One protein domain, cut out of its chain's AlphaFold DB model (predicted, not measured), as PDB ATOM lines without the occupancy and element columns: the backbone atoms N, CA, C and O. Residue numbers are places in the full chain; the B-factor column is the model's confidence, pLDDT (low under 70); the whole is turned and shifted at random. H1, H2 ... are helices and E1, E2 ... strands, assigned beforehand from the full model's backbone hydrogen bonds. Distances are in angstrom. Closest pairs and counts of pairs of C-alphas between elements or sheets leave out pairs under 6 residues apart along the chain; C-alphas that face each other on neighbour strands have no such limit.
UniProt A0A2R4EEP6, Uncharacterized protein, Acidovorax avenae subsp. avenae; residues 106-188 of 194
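Overview. This is residues 106 to 188 of the 194 residues of an uncharacterized protein of Acidovorax avenae subsp. avenae (UniProt A0A2R4EEP6). A long helix, H1, makes one side of an open, elongated frame, with the short helix H2 packed along its later part. Strand E1 lies in the middle, next to helix H3, which is set off from both other helices; strand E2 runs separately. The 83 printed residues hold E1, H1, H2, E2, H3 in that order, mostly helix; neither strand pairs with a named strand. The whole is only just compact, close to loose, with a radius of gyration of the C-alphas of 14.2 A, spanning 43 by 25 by 23 A.

Arrangement. H1, residues 117 to 133, touches H2, residues 148 to 154, at a shallow tilt of 21 degrees, the same way; their closest C-alphas, of Ile 128 and Ala 149, are 4.8 A apart. The closest C-alphas of E1, residues 110 to 112, and H3, residues 175 to 187, are those of Gly 112 and Glu 180, 6.1 A apart. E2, residues 162 to 166, is apart from H1. Every O i to N i+4 pair is within hydrogen-bond range in H1, H2 and H3.

Along the chain. H1 measures 24.4 A from C-alpha 117 at (164.440, 217.970, 269.573), H3 18.1 A to C-alpha 187 at (156.735, 230.877, 284.175), and E2 13.4 A.

Size, cuts and confidence. The printed part has no cut. The link H1 to H2 is long, 14 residues. Residues 135 to 146 and 172 to 173 have pLDDT under 70.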
ATOM      1  N   THR A 106     160.284 238.452 278.079       90.00
ATOM      2  CA  THR A 106     158.988 237.858 277.734       90.00
ATOM      3  C   THR A 106     158.841 236.485 278.365       90.00
ATOM      4  O   THR A 106     159.788 235.705 278.419       90.00
ATOM      5  N   ALA A 107     157.633 236.173 278.834       89.88
ATOM      6  CA  ALA A 107     157.314 234.811 279.234       89.88
ATOM      7  C   ALA A 107     157.344 233.892 277.996       89.88
ATOM      8  O   ALA A 107     156.960 234.320 276.898       89.88
ATOM      9  N   PRO A 108     157.792 232.634 278.137       94.25
ATOM     10  CA  PRO A 108     157.710 231.668 277.055       94.25
ATOM     11  C   PRO A 108     156.251 231.416 276.675       94.25
ATOM     12  O   PRO A 108     155.362 231.389 277.516       94.25
ATOM     13  N   LEU A 109     156.003 231.170 275.396       94.00
ATOM     14  CA  LEU A 109     154.690 230.764 274.904       94.00
ATOM     15  C   LEU A 109     154.393 229.308 275.265       94.00
ATOM     16  O   LEU A 109     153.261 228.955 275.558       94.00
ATOM     17  N   TYR A 110     155.416 228.456 275.241       94.06
ATOM     18  CA  TYR A 110     155.326 227.034 275.563       94.06
ATOM     19  C   TYR A 110     156.689 226.535 276.022       94.06
ATOM     20  O   TYR A 110     157.703 226.877 275.409       94.06
ATOM     21  N   ILE A 111     156.709 225.679 277.038       93.62
ATOM     22  CA  ILE A 111     157.903 224.973 277.502       93.62
ATOM     23  C   ILE A 111     157.685 223.486 277.247       93.62
ATOM     24  O   ILE A 111     156.597 222.968 277.482       93.62
ATOM     25  N   GLY A 112     158.710 222.798 276.758       91.00
ATOM     26  CA  GLY A 112     158.672 221.347 276.679       91.00
ATOM     27  C   GLY A 112     160.051 220.727 276.619       91.00
ATOM     28  O   GLY A 112     161.089 221.402 276.587       91.00
ATOM     29  N   MET A 113     160.072 219.403 276.563       88.69
ATOM     30  CA  MET A 113     161.305 218.658 276.358       88.69
ATOM     31  C   MET A 113     161.148 217.584 275.302       88.69
ATOM     32  O   MET A 113     160.052 217.184 274.911       88.69
ATOM     33  N   ALA A 114     162.289 217.171 274.772       86.88
ATOM     34  CA  ALA A 114     162.359 216.152 273.753       86.88
ATOM     35  C   ALA A 114     163.735 215.503 273.790       86.88
ATOM     36  O   ALA A 114     164.741 216.210 273.817       86.88
ATOM     37  N   ILE A 115     163.751 214.174 273.693       85.31
ATOM     38  CA  ILE A 115     164.967 213.397 273.435       85.31
ATOM     39  C   ILE A 115     165.486 213.739 272.031       85.31
ATOM     40  O   ILE A 115     166.648 214.076 271.841       85.31
ATOM     41  N   ASN A 116     164.592 213.737 271.034       89.31
ATOM     42  CA  ASN A 116     164.901 214.179 269.675       89.31
ATOM     43  C   ASN A 116     164.236 215.529 269.384       89.31
ATOM     44  O   ASN A 116     163.126 215.604 268.843       89.31
ATOM     45  N   LEU A 117     164.937 216.606 269.742       91.00
ATOM     46  CA  LEU A 117     164.440 217.970 269.573       91.00
ATOM     47  C   LEU A 117     164.114 218.295 268.110       91.00
ATOM     48  O   LEU A 117     163.070 218.876 267.829       91.00
ATOM     49  N   ARG A 118     164.950 217.864 267.159       94.31
ATOM     50  CA  ARG A 118     164.728 218.109 265.724       94.31
ATOM     51  C   ARG A 118     163.378 217.562 265.259       94.31
ATOM     52  O   ARG A 118     162.627 218.272 264.591       94.31
ATOM     53  N   SER A 119     163.068 216.314 265.614       94.19
ATOM     54  CA  SER A 119     161.785 215.686 265.284       94.19
ATOM     55  C   SER A 119     160.621 216.442 265.929       94.19
ATOM     56  O   SER A 119     159.659 216.802 265.248       94.19
ATOM     57  N   ARG A 120     160.750 216.784 267.218       92.31
ATOM     58  CA  ARG A 120     159.712 217.503 267.968       92.31
ATOM     59  C   ARG A 120     159.404 218.883 267.383       92.31
ATOM     60  O   ARG A 120     158.237 219.228 267.214       92.31
ATOM     61  N   LEU A 121     160.428 219.658 267.028       94.00
ATOM     62  CA  LEU A 121     160.253 220.972 266.403       94.00
ATOM     63  C   LEU A 121     159.608 220.863 265.016       94.00
ATOM     64  O   LEU A 121     158.741 221.667 264.680       94.00
ATOM     65  N   LYS A 122     159.973 219.838 264.231       94.62
ATOM     66  CA  LYS A 122     159.350 219.575 262.925       94.62
ATOM     67  C   LYS A 122     157.857 219.266 263.063       94.62
ATOM     68  O   LYS A 122     157.073 219.776 262.271       94.62
ATOM     69  N   GLN A 123     157.463 218.483 264.070       92.94
ATOM     70  CA  GLN A 123     156.052 218.196 264.353       92.94
ATOM     71  C   GLN A 123     155.262 219.472 264.663       92.94
ATOM     72  O   GLN A 123     154.229 219.703 264.039       92.94
ATOM     73  N   HIS A 124     155.766 220.323 265.567       92.94
ATOM     74  CA  HIS A 124     155.116 221.600 265.897       92.94
ATOM     75  C   HIS A 124     154.969 222.498 264.671       92.94
ATOM     76  O   HIS A 124     153.868 222.953 264.378       92.94
ATOM     77  N   ARG A 125     156.057 222.694 263.912       92.88
ATOM     78  CA  ARG A 125     156.042 223.499 262.682       92.88
ATOM     79  C   ARG A 125     155.008 222.984 261.686       92.88
ATOM     80  O   ARG A 125     154.219 223.769 261.176       92.88
ATOM     81  N   ASN A 126     155.025 221.683 261.401       92.00
ATOM     82  CA  ASN A 126     154.109 221.091 260.433       92.00
ATOM     83  C   ASN A 126     152.656 221.267 260.872       92.00
ATOM     84  O   ASN A 126     151.830 221.633 260.046       92.00
ATOM     85  N   LYS A 127     152.364 221.079 262.165       90.88
ATOM     86  CA  LYS A 127     151.002 221.234 262.671       90.88
ATOM     87  C   LYS A 127     150.518 222.682 262.610       90.88
ATOM     88  O   LYS A 127     149.365 222.905 262.272       90.88
ATOM     89  N   ILE A 128     151.387 223.658 262.887       91.38
ATOM     90  CA  ILE A 128     151.058 225.086 262.734       91.38
ATOM     91  C   ILE A 128     150.719 225.409 261.274       91.38
ATOM     92  O   ILE A 128     149.709 226.053 261.013       91.38
ATOM     93  N   VAL A 129     151.546 224.953 260.326       89.88
ATOM     94  CA  VAL A 129     151.319 225.185 258.888       89.88
ATOM     95  C   VAL A 129     150.013 224.533 258.435       89.88
ATOM     96  O   VAL A 129     149.179 225.209 257.850       89.88
ATOM     97  N   GLU A 130     149.806 223.260 258.781       88.19
ATOM     98  CA  GLU A 130     148.579 222.514 258.481       88.19
ATOM     99  C   GLU A 130     147.332 223.248 258.995       88.19
ATOM    100  O   GLU A 130     146.400 223.486 258.237       88.19
ATOM    101  N   LEU A 131     147.326 223.658 260.266       87.25
ATOM    102  CA  LEU A 131     146.180 224.334 260.878       87.25
ATOM    103  C   LEU A 131     145.905 225.714 260.276       87.25
ATOM    104  O   LEU A 131     144.746 226.095 260.145       87.25
ATOM    105  N   ARG A 132     146.950 226.456 259.902       84.12
ATOM    106  CA  ARG A 132     146.803 227.759 259.250       84.12
ATOM    107  C   ARG A 132     146.242 227.617 257.837       84.12
ATOM    108  O   ARG A 132     145.387 228.399 257.444       84.12
ATOM    109  N   ASP A 133     146.702 226.622 257.085       81.56
ATOM    110  CA  ASP A 133     146.234 226.388 255.717       81.56
ATOM    111  C   ASP A 133     144.788 225.840 255.701       81.56
ATOM    112  O   ASP A 133     144.045 226.065 254.748       81.56
ATOM    113  N   LEU A 134     144.365 225.171 256.782       79.00
ATOM    114  CA  LEU A 134     142.985 224.725 257.009       79.00
ATOM    115  C   LEU A 134     142.067 225.811 257.592       79.00
ATOM    116  O   LEU A 134     140.860 225.579 257.720       79.00
ATOM    117  N   GLN A 135     142.597 226.965 258.006       66.81
ATOM    118  CA  GLN A 135     141.808 227.913 258.781       66.81
ATOM    119  C   GLN A 135     140.755 228.640 257.934       66.81
ATOM    120  O   GLN A 135     141.045 229.553 257.163       66.81
ATOM    121  N   GLY A 136     139.507 228.233 258.189       51.75
ATOM    122  CA  GLY A 136     138.265 228.966 257.950       51.75
ATOM    123  C   GLY A 136     137.149 228.687 258.978       51.75
ATOM    124  O   GLY A 136     136.063 229.223 258.797       51.75
ATOM    125  N   LEU A 137     137.354 227.864 260.028       47.81
ATOM    126  CA  LEU A 137     136.224 227.327 260.827       47.81
ATOM    127  C   LEU A 137     136.455 227.008 262.325       47.81
ATOM    128  O   LEU A 137     135.516 226.539 262.961       47.81
ATOM    129  N   ALA A 138     137.630 227.225 262.926       50.75
ATOM    130  CA  ALA A 138     137.825 226.881 264.347       50.75
ATOM    131  C   ALA A 138     137.525 228.077 265.266       50.75
ATOM    132  O   ALA A 138     138.106 229.150 265.090       50.75
ATOM    133  N   SER A 139     136.626 227.887 266.235       52.16
ATOM    134  CA  SER A 139     136.326 228.877 267.271       52.16
ATOM    135  C   SER A 139     137.491 228.992 268.268       52.16
ATOM    136  O   SER A 139     138.251 228.042 268.460       52.16
ATOM    137  N   ILE A 140     137.661 230.159 268.899       52.47
ATOM    138  CA  ILE A 140     138.698 230.380 269.929       52.47
ATOM    139  C   ILE A 140     138.455 229.476 271.154       52.47
ATOM    140  O   ILE A 140     139.411 229.084 271.822       52.47
ATOM    141  N   ASP A 141     137.202 229.088 271.403       48.25
ATOM    142  CA  ASP A 141     136.808 228.276 272.559       48.25
ATOM    143  C   ASP A 141     137.240 226.805 272.424       48.25
ATOM    144  O   ASP A 141     137.670 226.201 273.406       48.25
ATOM    145  N   ASP A 142     137.281 226.254 271.204       48.75
ATOM    146  CA  ASP A 142     137.842 224.916 270.948       48.75
ATOM    147  C   ASP A 142     139.373 224.871 271.137       48.75
ATOM    148  O   ASP A 142     139.975 223.798 271.223       48.75
ATOM    149  N   ALA A 143     140.039 226.034 271.189       50.75
ATOM    150  CA  ALA A 143     141.493 226.122 271.231       50.75
ATOM    151  C   ALA A 143     142.084 225.846 272.622       50.75
ATOM    152  O   ALA A 143     143.245 225.450 272.693       50.75
ATOM    153  N   ALA A 144     141.331 226.017 273.718       48.88
ATOM    154  CA  ALA A 144     141.837 225.872 275.090       48.88
ATOM    155  C   ALA A 144     142.364 224.453 275.404       48.88
ATOM    156  O   ALA A 144     143.414 224.315 276.032       48.88
ATOM    157  N   GLU A 145     141.715 223.406 274.882       50.34
ATOM    158  CA  GLU A 145     142.201 222.012 274.948       50.34
ATOM    159  C   GLU A 145     143.219 221.677 273.845       50.34
ATOM    160  O   GLU A 145     143.876 220.629 273.832       50.34
ATOM    161  N   ALA A 146     143.370 222.578 272.883       59.41
ATOM    162  CA  ALA A 146     144.090 222.331 271.664       59.41
ATOM    163  C   ALA A 146     145.572 222.679 271.869       59.41
ATOM    164  O   ALA A 146     145.957 223.771 272.269       59.41
ATOM    165  N   GLY A 147     146.452 221.712 271.615       78.31
ATOM    166  CA  GLY A 147     147.891 221.855 271.837       78.31
ATOM    167  C   GLY A 147     148.551 223.097 271.214       78.31
ATOM    168  O   GLY A 147     148.012 223.648 270.268       78.31
ATOM    169  N   PHE A 148     149.765 223.450 271.669       88.12
ATOM    170  CA  PHE A 148     150.621 224.565 271.194       88.12
ATOM    171  C   PHE A 148     150.320 225.122 269.788       88.12
ATOM    172  O   PHE A 148     150.085 226.315 269.640       88.12
ATOM    173  N   ALA A 149     150.305 224.267 268.760       89.12
ATOM    174  CA  ALA A 149     150.051 224.681 267.382       89.12
ATOM    175  C   ALA A 149     148.676 225.343 267.168       89.12
ATOM    176  O   ALA A 149     148.602 226.355 266.485       89.12
ATOM    177  N   ASN A 150     147.605 224.821 267.767       85.56
ATOM    178  CA  ASN A 150     146.281 225.443 267.686       85.56
ATOM    179  C   ASN A 150     146.269 226.806 268.370       85.56
ATOM    180  O   ASN A 150     145.731 227.750 267.812       85.56
ATOM    181  N   GLN A 151     146.920 226.926 269.527       86.88
ATOM    182  CA  GLN A 151     146.984 228.183 270.270       86.88
ATOM    183  C   GLN A 151     147.743 229.280 269.510       86.88
ATOM    184  O   GLN A 151     147.324 230.435 269.521       86.88
ATOM    185  N   VAL A 152     148.826 228.913 268.812       90.19
ATOM    186  CA  VAL A 152     149.556 229.811 267.901       90.19
ATOM    187  C   VAL A 152     148.622 230.361 266.826       90.19
ATOM    188  O   VAL A 152     148.578 231.570 266.612       90.19
ATOM    189  N   VAL A 153     147.864 229.485 266.164       88.12
ATOM    190  CA  VAL A 153     147.019 229.870 265.028       88.12
ATOM    191  C   VAL A 153     145.754 230.608 265.503       88.12
ATOM    192  O   VAL A 153     145.416 231.651 264.952       88.12
ATOM    193  N   ALA A 154     145.096 230.148 266.570       83.56
ATOM    194  CA  ALA A 154     143.906 230.784 267.146       83.56
ATOM    195  C   ALA A 154     144.176 232.212 267.646       83.56
ATOM    196  O   ALA A 154     143.320 233.081 267.520       83.56
ATOM    197  N   ARG A 155     145.383 232.477 268.167       85.62
ATOM    198  CA  ARG A 155     145.808 233.821 268.598       85.62
ATOM    199  C   ARG A 155     146.553 234.612 267.523       85.62
ATOM    200  O   ARG A 155     147.117 235.662 267.819       85.62
ATOM    201  N   ASN A 156     146.546 234.118 266.284       87.31
ATOM    202  CA  ASN A 156     147.127 234.777 265.118       87.31
ATOM    203  C   ASN A 156     148.611 235.161 265.295       87.31
ATOM    204  O   ASN A 156     149.058 236.216 264.841       87.31
ATOM    205  N   PHE A 157     149.395 234.315 265.968       90.31
ATOM    206  CA  PHE A 157     150.846 234.479 265.990       90.31
ATOM    207  C   PHE A 157     151.419 234.144 264.618       90.31
ATOM    208  O   PHE A 157     151.229 233.037 264.114       90.31
ATOM    209  N   ASP A 158     152.191 235.069 264.050       89.62
ATOM    210  CA  ASP A 158     152.937 234.809 262.823       89.62
ATOM    211  C   ASP A 158     154.029 233.748 263.082       89.62
ATOM    212  O   ASP A 158     154.975 234.007 263.839       89.62
ATOM    213  N   PRO A 159     153.962 232.565 262.436       90.69
ATOM    214  CA  PRO A 159     154.939 231.501 262.636       90.69
ATOM    215  C   PRO A 159     156.372 231.893 262.261       90.69
ATOM    216  O   PRO A 159     157.316 231.274 262.747       90.69
ATOM    217  N   THR A 160     156.559 232.904 261.407       91.69
ATOM    218  CA  THR A 160     157.888 233.396 261.009       91.69
ATOM    219  C   THR A 160     158.591 234.171 262.125       91.69
ATOM    220  O   THR A 160     159.821 234.248 262.145       91.69
ATOM    221  N   ASN A 161     157.825 234.682 263.092       93.75
ATOM    222  CA  ASN A 161     158.337 235.381 264.267       93.75
ATOM    223  C   ASN A 161     158.577 234.449 265.460       93.75
ATOM    224  O   ASN A 161     159.169 234.876 266.456       93.75
ATOM    225  N   LEU A 162     158.165 233.182 265.357       95.19
ATOM    226  CA  LEU A 162     158.398 232.177 266.385       95.19
ATOM    227  C   LEU A 162     159.841 231.677 266.355       95.19
ATOM    228  O   LEU A 162     160.410 231.383 265.303       95.19
ATOM    229  N   PHE A 163     160.428 231.518 267.534       96.00
ATOM    230  CA  PHE A 163     161.750 230.928 267.696       96.00
ATOM    231  C   PHE A 163     161.833 230.126 268.992       96.00
ATOM    232  O   PHE A 163     160.981 230.247 269.873       96.00
ATOM    233  N   VAL A 164     162.866 229.291 269.099       96.06
ATOM    234  CA  VAL A 164     163.101 228.459 270.280       96.06
ATOM    235  C   VAL A 164     164.387 228.851 270.984       96.06
ATOM    236  O   VAL A 164     165.421 229.034 270.344       96.06
ATOM    237  N   HIS A 165     164.319 228.935 272.306       95.75
ATOM    238  CA  HIS A 165     165.494 228.927 273.165       95.75
ATOM    239  C   HIS A 165     165.704 227.507 273.692       95.75
ATOM    240  O   HIS A 165     164.744 226.842 274.087       95.75
ATOM    241  N   ILE A 166     166.946 227.030 273.680       94.62
ATOM    242  CA  ILE A 166     167.290 225.644 274.013       94.62
ATOM    243  C   ILE A 166     168.233 225.657 275.209       94.62
ATOM    244  O   ILE A 166     169.169 226.451 275.259       94.62
ATOM    245  N   ALA A 167     167.976 224.768 276.160       91.56
ATOM    246  CA  ALA A 167     168.893 224.455 277.243       91.56
ATOM    247  C   ALA A 167     169.120 222.945 277.241       91.56
ATOM    248  O   ALA A 167     168.172 222.169 277.419       91.56
ATOM    249  N   GLU A 168     170.354 222.522 276.987       89.81
ATOM    250  CA  GLU A 168     170.733 221.119 277.107       89.81
ATOM    251  C   GLU A 168     170.724 220.724 278.582       89.81
ATOM    252  O   GLU A 168     171.199 221.458 279.446       89.81
ATOM    253  N   VAL A 169     170.112 219.581 278.869       86.38
ATOM    254  CA  VAL A 169     170.005 219.027 280.216       86.38
ATOM    255  C   VAL A 169     170.453 217.582 280.136       86.38
ATOM    256  O   VAL A 169     169.991 216.845 279.268       86.38
ATOM    257  N   ASN A 170     171.379 217.206 281.010       85.00
ATOM    258  CA  ASN A 170     171.880 215.844 281.084       85.00
ATOM    259  C   ASN A 170     171.045 215.078 282.115       85.00
ATOM    260  O   ASN A 170     171.394 215.042 283.292       85.00
ATOM    261  N   VAL A 171     169.882 214.593 281.683       81.25
ATOM    262  CA  VAL A 171     168.939 213.837 282.516       81.25
ATOM    263  C   VAL A 171     168.585 212.538 281.799       81.25
ATOM    264  O   VAL A 171     168.101 212.569 280.668       81.25
ATOM    265  N   ASP A 172     168.834 211.412 282.464       69.69
ATOM    266  CA  ASP A 172     168.658 210.061 281.905       69.69
ATOM    267  C   ASP A 172     167.418 209.340 282.473       69.69
ATOM    268  O   ASP A 172     167.066 208.241 282.038       69.69
ATOM    269  N   THR A 173     166.730 209.964 283.430       67.75
ATOM    270  CA  THR A 173     165.596 209.416 284.185       67.75
ATOM    271  C   THR A 173     164.371 210.359 284.118       67.75
ATOM    272  O   THR A 173     164.297 211.278 283.290       67.75
ATOM    273  N   GLY A 174     163.316 210.080 284.894       74.94
ATOM    274  CA  GLY A 174     162.030 210.796 284.849       74.94
ATOM    275  C   GLY A 174     162.078 212.298 285.191       74.94
ATOM    276  O   GLY A 174     161.081 212.978 284.961       74.94
ATOM    277  N   GLU A 175     163.216 212.827 285.655       86.25
ATOM    278  CA  GLU A 175     163.424 214.214 286.117       86.25
ATOM    279  C   GLU A 175     163.147 215.244 285.034       86.25
ATOM    280  O   GLU A 175     162.849 216.396 285.340       86.25
ATOM    281  N   HIS A 176     163.228 214.842 283.765       81.25
ATOM    282  CA  HIS A 176     162.765 215.683 282.679       81.25
ATOM    283  C   HIS A 176     161.329 216.150 282.999       81.25
ATOM    284  O   HIS A 176     161.096 217.353 283.120       81.25
ATOM    285  N   ASN A 177     160.388 215.236 283.252       83.31
ATOM    286  CA  ASN A 177     158.991 215.587 283.532       83.31
ATOM    287  C   ASN A 177     158.839 216.513 284.743       83.31
ATOM    288  O   ASN A 177     157.985 217.400 284.720       83.31
ATOM    289  N   ASP A 178     159.668 216.345 285.773       88.75
ATOM    290  CA  ASP A 178     159.659 217.215 286.951       88.75
ATOM    291  C   ASP A 178     160.102 218.636 286.589       88.75
ATOM    292  O   ASP A 178     159.440 219.609 286.954       88.75
ATOM    293  N   LEU A 179     161.174 218.770 285.801       89.12
ATOM    294  CA  LEU A 179     161.665 220.058 285.315       89.12
ATOM    295  C   LEU A 179     160.621 220.773 284.453       89.12
ATOM    296  O   LEU A 179     160.350 221.950 284.687       89.12
ATOM    297  N   GLU A 180     159.993 220.090 283.492       87.81
ATOM    298  CA  GLU A 180     158.914 220.689 282.690       87.81
ATOM    299  C   GLU A 180     157.737 221.115 283.574       87.81
ATOM    300  O   GLU A 180     157.237 222.232 283.426       87.81
ATOM    301  N   ASN A 181     157.333 220.293 284.545       88.06
ATOM    302  CA  ASN A 181     156.245 220.623 285.467       88.06
ATOM    303  C   ASN A 181     156.540 221.842 286.347       88.06
ATOM    304  O   ASN A 181     155.653 222.680 286.545       88.06
ATOM    305  N   ILE A 182     157.756 221.944 286.884       91.19
ATOM    306  CA  ILE A 182     158.193 223.078 287.708       91.19
ATOM    307  C   ILE A 182     158.266 224.341 286.850       91.19
ATOM    308  O   ILE A 182     157.717 225.379 287.223       91.19
ATOM    309  N   LEU A 183     158.896 224.259 285.677       91.44
ATOM    310  CA  LEU A 183     159.099 225.415 284.808       91.44
ATOM    311  C   LEU A 183     157.786 225.972 284.262       91.44
ATOM    312  O   LEU A 183     157.638 227.192 284.213       91.44
ATOM    313  N   ASN A 184     156.819 225.120 283.912       89.88
ATOM    314  CA  ASN A 184     155.483 225.584 283.528       89.88
ATOM    315  C   ASN A 184     154.793 226.344 284.679       89.88
ATOM    316  O   ASN A 184     154.144 227.357 284.432       89.88
ATOM    317  N   ARG A 185     154.980 225.924 285.940       89.19
ATOM    318  CA  ARG A 185     154.319 226.528 287.115       89.19
ATOM    319  C   ARG A 185     154.924 227.840 287.596       89.19
ATOM    320  O   ARG A 185     154.210 228.598 288.234       89.19
ATOM    321  N   ILE A 186     156.202 228.102 287.332       91.81
ATOM    322  CA  ILE A 186     156.835 229.374 287.727       91.81
ATOM    323  C   ILE A 186     156.831 230.414 286.601       91.81
ATOM    324  O   ILE A 186     156.957 231.601 286.883       91.81
ATOM    325  N   ASN A 187     156.700 229.982 285.338       91.00
ATOM    326  CA  ASN A 187     156.735 230.877 284.175       91.00
ATOM    327  C   ASN A 187     155.360 231.139 283.550       91.00
ATOM    328  O   ASN A 187     155.247 232.086 282.780       91.00
ATOM    329  N   TYR A 188     154.355 230.309 283.844       88.75
ATOM    330  CA  TYR A 188     152.984 230.444 283.336       88.75
ATOM    331  C   TYR A 188     152.918 230.684 281.815       88.75
ATOM    332  O   TYR A 188     152.376 231.698 281.372       88.75
TER     333      TYR A 188